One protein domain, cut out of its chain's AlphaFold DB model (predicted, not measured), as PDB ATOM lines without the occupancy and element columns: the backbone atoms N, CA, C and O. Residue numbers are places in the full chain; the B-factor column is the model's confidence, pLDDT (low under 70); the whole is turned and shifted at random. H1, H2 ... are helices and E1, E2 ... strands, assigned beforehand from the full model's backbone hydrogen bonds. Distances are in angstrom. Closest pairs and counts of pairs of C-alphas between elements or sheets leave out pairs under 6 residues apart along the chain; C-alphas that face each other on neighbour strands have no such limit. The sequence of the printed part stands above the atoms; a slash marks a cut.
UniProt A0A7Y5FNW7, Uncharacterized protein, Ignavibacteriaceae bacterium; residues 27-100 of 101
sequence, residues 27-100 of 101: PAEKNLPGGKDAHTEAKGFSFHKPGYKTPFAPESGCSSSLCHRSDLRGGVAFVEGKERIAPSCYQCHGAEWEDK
ATOM      1  N   PRO A  27      -7.415 -38.936 -32.407       66.19
ATOM      2  CA  PRO A  27      -6.232 -39.488 -33.053       66.19
ATOM      3  C   PRO A  27      -5.642 -38.469 -34.033       66.19
ATOM      4  O   PRO A  27      -6.379 -37.767 -34.725       66.19
ATOM      5  N   ALA A  28      -4.311 -38.391 -34.103       71.50
ATOM      6  CA  ALA A  28      -3.654 -37.460 -35.009       71.50
ATOM      7  C   ALA A  28      -4.030 -37.760 -36.467       71.50
ATOM      8  O   ALA A  28      -3.867 -38.879 -36.958       71.50
ATOM      9  N   GLU A  29      -4.525 -36.743 -37.163       74.44
ATOM     10  CA  GLU A  29      -4.934 -36.838 -38.560       74.44
ATOM     11  C   GLU A  29      -3.803 -36.360 -39.484       74.44
ATOM     12  O   GLU A  29      -3.141 -35.353 -39.223       74.44
ATOM     13  N   LYS A  30      -3.591 -37.080 -40.589       74.81
ATOM     14  CA  LYS A  30      -2.755 -36.612 -41.705       74.81
ATOM     15  C   LYS A  30      -3.527 -35.584 -42.523       74.81
ATOM     16  O   LYS A  30      -4.749 -35.679 -42.614       74.81
ATOM     17  N   ASN A  31      -2.819 -34.683 -43.201       71.44
ATOM     18  CA  ASN A  31      -3.424 -33.739 -44.152       71.44
ATOM     19  C   ASN A  31      -4.462 -32.815 -43.492       71.44
ATOM     20  O   ASN A  31      -5.468 -32.451 -44.102       71.44
ATOM     21  N   LEU A  32      -4.221 -32.462 -42.223       74.44
ATOM     22  CA  LEU A  32      -5.003 -31.466 -41.492       74.44
ATOM     23  C   LEU A  32      -4.967 -30.103 -42.211       74.44
ATOM     24  O   LEU A  32      -4.063 -29.868 -43.019       74.44
ATOM     25  N   PRO A  33      -5.932 -29.200 -41.930       67.50
ATOM     26  CA  PRO A  33      -6.136 -27.983 -42.711       67.50
ATOM     27  C   PRO A  33      -4.842 -27.196 -42.953       67.50
ATOM     28  O   PRO A  33      -4.019 -27.026 -42.054       67.50
ATOM     29  N   GLY A  34      -4.664 -26.739 -44.193       62.25
ATOM     30  CA  GLY A  34      -3.373 -26.292 -44.734       62.25
ATOM     31  C   GLY A  34      -3.022 -26.944 -46.079       62.25
ATOM     32  O   GLY A  34      -2.041 -26.556 -46.710       62.25
ATOM     33  N   GLY A  35      -3.846 -27.896 -46.531       61.84
ATOM     34  CA  GLY A  35      -3.749 -28.560 -47.830       61.84
ATOM     35  C   GLY A  35      -3.341 -30.028 -47.714       61.84
ATOM     36  O   GLY A  35      -2.925 -30.499 -46.660       61.84
ATOM     37  N   LYS A  36      -3.432 -30.752 -48.833       58.88
ATOM     38  CA  LYS A  36      -3.109 -32.191 -48.952       58.88
ATOM     39  C   LYS A  36      -1.667 -32.570 -48.572       58.88
ATOM     40  O   LYS A  36      -1.380 -33.753 -48.450       58.88
ATOM     41  N   ASP A  37      -0.801 -31.575 -48.395       66.31
ATOM     42  CA  ASP A  37       0.621 -31.731 -48.080       66.31
ATOM     43  C   ASP A  37       0.984 -31.160 -46.688       66.31
ATOM     44  O   ASP A  37       2.154 -31.139 -46.301       66.31
ATOM     45  N   ALA A  38      -0.004 -30.689 -45.916       77.44
ATOM     46  CA  ALA A  38       0.196 -30.190 -44.558       77.44
ATOM     47  C   ALA A  38       0.128 -31.335 -43.534       77.44
ATOM     48  O   ALA A  38      -0.689 -32.238 -43.661       77.44
ATOM     49  N   HIS A  39       0.962 -31.295 -42.492       87.88
ATOM     50  CA  HIS A  39       0.971 -32.317 -41.432       87.88
ATOM     51  C   HIS A  39       1.131 -33.748 -41.982       87.88
ATOM     52  O   HIS A  39       0.282 -34.619 -41.792       87.88
ATOM     53  N   THR A  40       2.228 -33.984 -42.704       87.81
ATOM     54  CA  THR A  40       2.536 -35.268 -43.358       87.81
ATOM     55  C   THR A  40       3.675 -36.025 -42.674       87.81
ATOM     56  O   THR A  40       3.762 -37.249 -42.790       87.81
ATOM     57  N   GLU A  41       4.524 -35.335 -41.908       89.06
ATOM     58  CA  GLU A  41       5.673 -35.940 -41.237       89.06
ATOM     59  C   GLU A  41       5.279 -36.537 -39.881       89.06
ATOM     60  O   GLU A  41       5.086 -35.819 -38.900       89.06
ATOM     61  N   ALA A  42       5.187 -37.865 -39.801       88.44
ATOM     62  CA  ALA A  42       4.920 -38.563 -38.545       88.44
ATOM     63  C   ALA A  42       6.091 -38.414 -37.559       88.44
ATOM     64  O   ALA A  42       7.232 -38.755 -37.890       88.44
ATOM     65  N   LYS A  43       5.807 -37.963 -36.333       86.56
ATOM     66  CA  LYS A  43       6.744 -37.951 -35.198       86.56
ATOM     67  C   LYS A  43       6.001 -38.399 -33.943       86.56
ATOM     68  O   LYS A  43       5.149 -37.679 -33.429       86.56
ATOM     69  N   GLY A  44       6.309 -39.600 -33.457       82.69
ATOM     70  CA  GLY A  44       5.579 -40.191 -32.336       82.69
ATOM     71  C   GLY A  44       4.086 -40.301 -32.653       82.69
ATOM     72  O   GLY A  44       3.709 -40.956 -33.622       82.69
ATOM     73  N   PHE A  45       3.255 -39.637 -31.851       79.88
ATOM     74  CA  PHE A  45       1.795 -39.641 -31.977       79.88
ATOM     75  C   PHE A  45       1.221 -38.395 -32.676       79.88
ATOM     76  O   PHE A  45       0.015 -38.187 -32.618       79.88
ATOM     77  N   SER A  46       2.045 -37.562 -33.325       85.38
ATOM     78  CA  SER A  46       1.594 -36.353 -34.033       85.38
ATOM     79  C   SER A  46       2.160 -36.264 -35.455       85.38
ATOM     80  O   SER A  46       3.167 -36.897 -35.791       85.38
ATOM     81  N   PHE A  47       1.521 -35.451 -36.296       89.56
ATOM     82  CA  PHE A  47       1.977 -35.135 -37.648       89.56
ATOM     83  C   PHE A  47       2.455 -33.689 -37.742       89.56
ATOM     84  O   PHE A  47       1.778 -32.774 -37.289       89.56
ATOM     85  N   HIS A  48       3.611 -33.484 -38.369       89.81
ATOM     86  CA  HIS A  48       4.244 -32.180 -38.540       89.81
ATOM     87  C   HIS A  48       4.174 -31.720 -39.996       89.81
ATOM     88  O   HIS A  48       4.235 -32.520 -40.934       89.81
ATOM     89  N   LYS A  49       4.026 -30.409 -40.191       87.69
ATOM     90  CA  LYS A  49       4.155 -29.746 -41.493       87.69
ATOM     91  C   LYS A  49       5.643 -29.481 -41.789       87.69
ATOM     92  O   LYS A  49       6.377 -29.186 -40.845       87.69
ATOM     93  N   PRO A  50       6.092 -29.483 -43.059       85.19
ATOM     94  CA  PRO A  50       7.389 -28.912 -43.423       85.19
ATOM     95  C   PRO A  50       7.604 -27.519 -42.799       85.19
ATOM     96  O   PRO A  50       6.709 -26.675 -42.836       85.19
ATOM     97  N   GLY A  51       8.782 -27.290 -42.209       83.31
ATOM     98  CA  GLY A  51       9.098 -26.051 -41.479       83.31
ATOM     99  C   GLY A  51       8.878 -26.107 -39.960       83.31
ATOM    100  O   GLY A  51       9.183 -25.137 -39.275       83.31
ATOM    101  N   TYR A  52       8.441 -27.244 -39.402       87.75
ATOM    102  CA  TYR A  52       8.232 -27.415 -37.951       87.75
ATOM    103  C   TYR A  52       9.463 -27.155 -37.068       87.75
ATOM    104  O   TYR A  52       9.320 -26.910 -35.876       87.75
ATOM    105  N   LYS A  53      10.677 -27.205 -37.631       88.19
ATOM    106  CA  LYS A  53      11.925 -26.904 -36.908       88.19
ATOM    107  C   LYS A  53      12.104 -25.410 -36.614       88.19
ATOM    108  O   LYS A  53      12.929 -25.045 -35.785       88.19
ATOM    109  N   THR A  54      11.353 -24.553 -37.301       89.00
ATOM    110  CA  THR A  54      11.376 -23.092 -37.158       89.00
ATOM    111  C   THR A  54       9.942 -22.571 -37.019       89.00
ATOM    112  O   THR A  54       9.469 -21.809 -37.859       89.00
ATOM    113  N   PRO A  55       9.213 -22.988 -35.975       88.31
ATOM    114  CA  PRO A  55       7.755 -22.858 -35.881       88.31
ATOM    115  C   PRO A  55       7.278 -21.417 -35.626       88.31
ATOM    116  O   PRO A  55       6.118 -21.092 -35.863       88.31
ATOM    117  N   PHE A  56       8.175 -20.545 -35.155       87.88
ATOM    118  CA  PHE A  56       7.925 -19.110 -35.018       87.88
ATOM    119  C   PHE A  56       8.172 -18.339 -36.313       87.88
ATOM    120  O   PHE A  56       7.709 -17.206 -36.441       87.88
ATOM    121  N   ALA A  57       8.899 -18.925 -37.269       87.50
ATOM    122  CA  ALA A  57       9.215 -18.246 -38.511       87.50
ATOM    123  C   ALA A  57       7.928 -18.082 -39.344       87.50
ATOM    124  O   ALA A  57       7.184 -19.064 -39.482       87.50
ATOM    125  N   PRO A  58       7.632 -16.886 -39.885       82.94
ATOM    126  CA  PRO A  58       6.383 -16.620 -40.600       82.94
ATOM    127  C   PRO A  58       6.085 -17.620 -41.726       82.94
ATOM    128  O   PRO A  58       4.936 -18.017 -41.923       82.94
ATOM    129  N   GLU A  59       7.121 -18.079 -42.425       85.31
ATOM    130  CA  GLU A  59       7.058 -19.044 -43.522       85.31
ATOM    131  C   GLU A  59       6.646 -20.458 -43.087       85.31
ATOM    132  O   GLU A  59       6.084 -21.212 -43.886       85.31
ATOM    133  N   SER A  60       6.860 -20.820 -41.816       84.56
ATOM    134  CA  SER A  60       6.394 -22.104 -41.276       84.56
ATOM    135  C   SER A  60       4.867 -22.159 -41.226       84.56
ATOM    136  O   SER A  60       4.268 -23.224 -41.397       84.56
ATOM    137  N   GLY A  61       4.214 -21.005 -41.049       86.88
ATOM    138  CA  GLY A  61       2.771 -20.903 -40.878       86.88
ATOM    139  C   GLY A  61       2.249 -21.564 -39.599       86.88
ATOM    140  O   GLY A  61       1.048 -21.782 -39.509       86.88
ATOM    141  N   CYS A  62       3.115 -21.938 -38.649       89.06
ATOM    142  CA  CYS A  62       2.704 -22.571 -37.396       89.06
ATOM    143  C   CYS A  62       2.207 -21.508 -36.410       89.06
ATOM    144  O   CYS A  62       1.015 -21.484 -36.102       89.06
ATOM    145  N   SER A  63       3.075 -20.577 -35.998       88.56
ATOM    146  CA  SER A  63       2.740 -19.508 -35.038       88.56
ATOM    147  C   SER A  63       1.702 -18.509 -35.563       88.56
ATOM    148  O   SER A  63       0.963 -17.893 -34.803       88.56
ATOM    149  N   SER A  64       1.602 -18.360 -36.882       84.38
ATOM    150  CA  SER A  64       0.607 -17.498 -37.526       84.38
ATOM    151  C   SER A  64      -0.720 -18.209 -37.818       84.38
ATOM    152  O   SER A  64      -1.648 -17.582 -38.331       84.38
ATOM    153  N   SER A  65      -0.841 -19.505 -37.503       83.50
ATOM    154  CA  SER A  65      -2.084 -20.251 -37.716       83.50
ATOM    155  C   SER A  65      -3.103 -20.021 -36.600       83.50
ATOM    156  O   SER A  65      -2.762 -19.882 -35.426       83.50
ATOM    157  N   LEU A  66      -4.386 -20.106 -36.961       84.06
ATOM    158  CA  LEU A  66      -5.493 -20.152 -35.998       84.06
ATOM    159  C   LEU A  66      -5.442 -21.394 -35.092       84.06
ATOM    160  O   LEU A  66      -6.010 -21.382 -34.004       84.06
ATOM    161  N   CYS A  67      -4.781 -22.459 -35.549       85.62
ATOM    162  CA  CYS A  67      -4.703 -23.737 -34.855       85.62
ATOM    163  C   CYS A  67      -3.672 -23.704 -33.720       85.62
ATOM    164  O   CYS A  67      -3.996 -24.047 -32.586       85.62
ATOM    165  N   HIS A  68      -2.440 -23.276 -34.013       88.69
ATOM    166  CA  HIS A  68      -1.343 -23.314 -33.040       88.69
ATOM    167  C   HIS A  68      -1.131 -22.009 -32.282       88.69
ATOM    168  O   HIS A  68      -0.528 -22.063 -31.214       88.69
ATOM    169  N   ARG A  69      -1.684 -20.892 -32.783       88.69
ATOM    170  CA  ARG A  69      -1.585 -19.547 -32.192       88.69
ATOM    171  C   ARG A  69      -0.141 -19.040 -32.121       88.69
ATOM    172  O   ARG A  69       0.816 -19.776 -32.348       88.69
ATOM    173  N   SER A  70       0.014 -17.756 -31.804       90.38
ATOM    174  CA  SER A  70       1.320 -17.082 -31.766       90.38
ATOM    175  C   SER A  70       2.271 -17.653 -30.721       90.38
ATOM    176  O   SER A  70       3.481 -17.550 -30.888       90.38
ATOM    177  N   ASP A  71       1.720 -18.245 -29.665       89.62
ATOM    178  CA  ASP A  71       2.459 -18.838 -28.559       89.62
ATOM    179  C   ASP A  71       2.702 -20.338 -28.737       89.62
ATOM    180  O   ASP A  71       3.262 -20.943 -27.840       89.62
ATOM    181  N   LEU A  72       2.263 -20.958 -29.843       91.06
ATOM    182  CA  LEU A  72       2.440 -22.386 -30.148       91.06
ATOM    183  C   LEU A  72       1.910 -23.352 -29.071       91.06
ATOM    184  O   LEU A  72       2.241 -24.546 -29.067       91.06
ATOM    185  N   ARG A  73       1.040 -22.869 -28.177       89.50
ATOM    186  CA  ARG A  73       0.408 -23.686 -27.132       89.50
ATOM    187  C   ARG A  73      -0.755 -24.520 -27.664       89.50
ATOM    188  O   ARG A  73      -1.335 -25.304 -26.916       89.50
ATOM    189  N   GLY A  74      -1.054 -24.412 -28.958       87.50
ATOM    190  CA  GLY A  74      -2.138 -25.156 -29.581       87.50
ATOM    191  C   GLY A  74      -3.502 -24.581 -29.217       87.50
ATOM    192  O   GLY A  74      -3.640 -23.444 -28.759       87.50
ATOM    193  N   GLY A  75      -4.535 -25.388 -29.424       85.56
ATOM    194  CA  GLY A  75      -5.892 -25.044 -29.029       85.56
ATOM    195  C   GLY A  75      -6.944 -25.502 -30.022       85.56
ATOM    196  O   GLY A  75      -6.685 -26.251 -30.964       85.56
ATOM    197  N   VAL A  76      -8.163 -25.042 -29.764       86.81
ATOM    198  CA  VAL A  76      -9.329 -25.334 -30.592       86.81
ATOM    199  C   VAL A  76      -9.434 -24.302 -31.711       86.81
ATOM    200  O   VAL A  76      -9.388 -23.095 -31.449       86.81
ATOM    201  N   ALA A  77      -9.602 -24.779 -32.944       85.31
ATOM    202  CA  ALA A  77      -9.878 -23.968 -34.122       85.31
ATOM    203  C   ALA A  77     -11.041 -24.558 -34.928       85.31
ATOM    204  O   ALA A  77     -11.140 -25.771 -35.106       85.31
ATOM    205  N   PHE A  78     -11.907 -23.690 -35.451       85.31
ATOM    206  CA  PHE A  78     -12.971 -24.078 -36.374       85.31
ATOM    207  C   PHE A  78     -12.501 -23.852 -37.806       85.31
ATOM    208  O   PHE A  78     -12.323 -22.712 -38.234       85.31
ATOM    209  N   VAL A  79     -12.297 -24.938 -38.546       78.81
ATOM    210  CA  VAL A  79     -11.847 -24.893 -39.941       78.81
ATOM    211  C   VAL A  79     -12.746 -25.803 -40.765       78.81
ATOM    212  O   VAL A  79     -13.052 -26.916 -40.344       78.81
ATOM    213  N   GLU A  80     -13.217 -25.314 -41.915       82.75
ATOM    214  CA  GLU A  80     -14.113 -26.067 -42.814       82.75
ATOM    215  C   GLU A  80     -15.380 -26.603 -42.112       82.75
ATOM    216  O   GLU A  80     -15.864 -27.698 -42.393       82.75
ATOM    217  N   GLY A  81     -15.918 -25.837 -41.157       83.81
ATOM    218  CA  GLY A  81     -17.123 -26.214 -40.409       83.81
ATOM    219  C   GLY A  81     -16.916 -27.338 -39.389       83.81
ATOM    220  O   GLY A  81     -17.899 -27.863 -38.871       83.81
ATOM    221  N   LYS A  82     -15.665 -27.710 -39.084       83.56
ATOM    222  CA  LYS A  82     -15.326 -28.714 -38.069       83.56
ATOM    223  C   LYS A  82     -14.437 -28.121 -36.989       83.56
ATOM    224  O   LYS A  82     -13.521 -27.349 -37.274       83.56
ATOM    225  N   GLU A  83     -14.695 -28.528 -35.754       84.81
ATOM    226  CA  GLU A  83     -13.787 -28.280 -34.642       84.81
ATOM    227  C   GLU A  83     -12.537 -29.153 -34.798       84.81
ATOM    228  O   GLU A  83     -12.629 -30.357 -35.053       84.81
ATOM    229  N   ARG A  84     -11.364 -28.538 -34.676       82.62
ATOM    230  CA  ARG A  84     -10.057 -29.189 -34.736       82.62
ATOM    231  C   ARG A  84      -9.252 -28.796 -33.509       82.62
ATOM    232  O   ARG A  84      -9.221 -27.627 -33.133       82.62
ATOM    233  N   ILE A  85      -8.578 -29.776 -32.919       83.38
ATOM    234  CA  ILE A  85      -7.708 -29.578 -31.762       83.38
ATOM    235  C   ILE A  85      -6.270 -29.710 -32.245       83.38
ATOM    236  O   ILE A  85      -5.852 -30.781 -32.682       83.38
ATOM    237  N   ALA A  86      -5.528 -28.612 -32.186       84.50
ATOM    238  CA  ALA A  86      -4.102 -28.613 -32.455       84.50
ATOM    239  C   ALA A  86      -3.316 -28.873 -31.163       84.50
ATOM    240  O   ALA A  86      -3.594 -28.228 -30.145       84.50
ATOM    241  N   PRO A  87      -2.325 -29.782 -31.189       85.00
ATOM    242  CA  PRO A  87      -1.485 -30.044 -30.031       85.00
ATOM    243  C   PRO A  87      -0.594 -28.840 -29.709       85.00
ATOM    244  O   PRO A  87      -0.183 -28.087 -30.599       85.00
ATOM    245  N   SER A  88      -0.264 -28.704 -28.424       88.25
ATOM    246  CA  SER A  88       0.781 -27.793 -27.965       88.25
ATOM    247  C   SER A  88       2.138 -28.335 -28.383       88.25
ATOM    248  O   SER A  88       2.444 -29.503 -28.144       88.25
ATOM    249  N   CYS A  89       2.993 -27.498 -28.952       88.75
ATOM    250  CA  CYS A  89       4.354 -27.926 -29.238       88.75
ATOM    251  C   CYS A  89       5.171 -28.164 -27.958       88.75
ATOM    252  O   CYS A  89       6.002 -29.071 -27.907       88.75
ATOM    253  N   TYR A  90       4.862 -27.424 -26.890       88.38
ATOM    254  CA  TYR A  90       5.467 -27.576 -25.564       88.38
ATOM    255  C   TYR A  90       5.132 -28.920 -24.916       88.38
ATOM    256  O   TYR A  90       5.857 -29.358 -24.031       88.38
ATOM    257  N   GLN A  91       4.091 -29.618 -25.388       85.81
ATOM    258  CA  GLN A  91       3.765 -30.962 -24.911       85.81
ATOM    259  C   GLN A  91       4.909 -31.958 -25.156       85.81
ATOM    260  O   GLN A  91       5.087 -32.883 -24.368       85.81
ATOM    261  N   CYS A  92       5.678 -31.773 -26.233       85.88
ATOM    262  CA  CYS A  92       6.799 -32.647 -26.583       85.88
ATOM    263  C   CYS A  92       8.155 -31.939 -26.494       85.88
ATOM    264  O   CYS A  92       9.152 -32.589 -26.194       85.88
ATOM    265  N   HIS A  93       8.197 -30.631 -26.765       85.38
ATOM    266  CA  HIS A  93       9.441 -29.863 -26.843       85.38
ATOM    267  C   HIS A  93       9.766 -29.089 -25.560       85.38
ATOM    268  O   HIS A  93      10.929 -28.757 -25.358       85.38
ATOM    269  N   GLY A  94       8.785 -28.872 -24.670       76.31
ATOM    270  CA  GLY A  94       8.954 -28.295 -23.327       76.31
ATOM    271  C   GLY A  94      10.055 -27.232 -23.226       76.31
ATOM    272  O   GLY A  94       9.985 -26.190 -23.880       76.31
ATOM    273  N   ALA A  95      11.098 -27.560 -22.455       66.25
ATOM    274  CA  ALA A  95      12.256 -26.716 -22.145       66.25
ATOM    275  C   ALA A  95      13.011 -26.167 -23.368       66.25
ATOM    276  O   ALA A  95      13.622 -25.110 -23.288       66.25
ATOM    277  N   GLU A  96      12.955 -26.846 -24.518       68.38
ATOM    278  CA  GLU A  96      13.614 -26.385 -25.745       68.38
ATOM    279  C   GLU A  96      13.058 -25.020 -26.200       68.38
ATOM    280  O   GLU A  96      13.736 -24.269 -26.909       68.38
ATOM    281  N   TRP A  97      11.804 -24.718 -25.835       67.38
ATOM    282  CA  TRP A  97      11.084 -23.507 -26.234       67.38
ATOM    283  C   TRP A  97      10.663 -22.622 -25.052       67.38
ATOM    284  O   TRP A  97      10.331 -21.465 -25.286       67.38
ATOM    285  N   GLU A  98      10.686 -23.117 -23.810       61.41
ATOM    286  CA  GLU A  98      10.443 -22.293 -22.609       61.41
ATOM    287  C   GLU A  98      11.544 -21.237 -22.382       61.41
ATOM    288  O   GLU A  98      11.263 -20.193 -21.806       61.41
ATOM    289  N   ASP A  99      12.754 -21.446 -22.914       54.16
ATOM    290  CA  ASP A  99      13.870 -20.485 -22.846       54.16
ATOM    291  C   ASP A  99      13.824 -19.385 -23.937       54.16
ATOM    292  O   ASP A  99      14.787 -18.631 -24.100       54.16
ATOM    293  N   LYS A 100      12.751 -19.308 -24.742       52.72
ATOM    294  CA  LYS A 100      12.619 -18.331 -25.847       52.72
ATOM    295  C   LYS A 100      11.601 -17.211 -25.614       52.72
ATOM    296  O   LYS A 100      11.440 -16.391 -26.521       52.72
TER     297      LYS A 100
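This is residues 27 to 100 of the 101 residues of an uncharacterized protein of Ignavibacteriaceae bacterium (UniProt A0A7Y5FNW7). This domain has little regular structure: two small strand hairpins, E1 with E2 and E3 with E4, joined by a looping stretch, residues 49 to 74, with the short helices H1 and H2 following E4 toward the far end of the long axis. The 74 printed residues hold E1, E2, E3, E4, H1, H2 in that order, mixed in class, with 24 residues in named elements. Each hairpin is its own antiparallel sheet. The whole is compact, radius of gyration of the C-alphas 11.6 A, spanning 36 by 23 by 21 A.

E1, residues 41 to 43, begins at C-alpha 41 (5.673, -35.940, -41.237). E2 is 46 to 48, E3 75 to 79, 12.4 A long, and E4 82 to 86, 12.6 A. H1 is 90 to 93; H2, 95 to 98, ends at C-alpha 98 (10.443, -22.293, -22.609).

Hairpin E1 and E2 has N 41 and O 48 within hydrogen-bond range, 3.0 A; its directions differ by 139 degrees. Hairpin E3 and E4 has N 77 and O 84 at 2.9 A, and 146 degrees. E2 and E3 are apart. H1 and H2 are close but not clearly touching; their closest C-alphas, Tyr 90 and Trp 97, are 7.0 A apart. Both are too short for an O i to N i+4 pair, and each has 0 of 1 O i to N i+3 pairs within range.

The farthest C-alphas, Gly 81 and Asp 99, are 36.1 A apart. The printed part has no cut; the link E2 to E3 is long. pLDDT is under 70 at residues 27, 33 to 37 and 95 to 100.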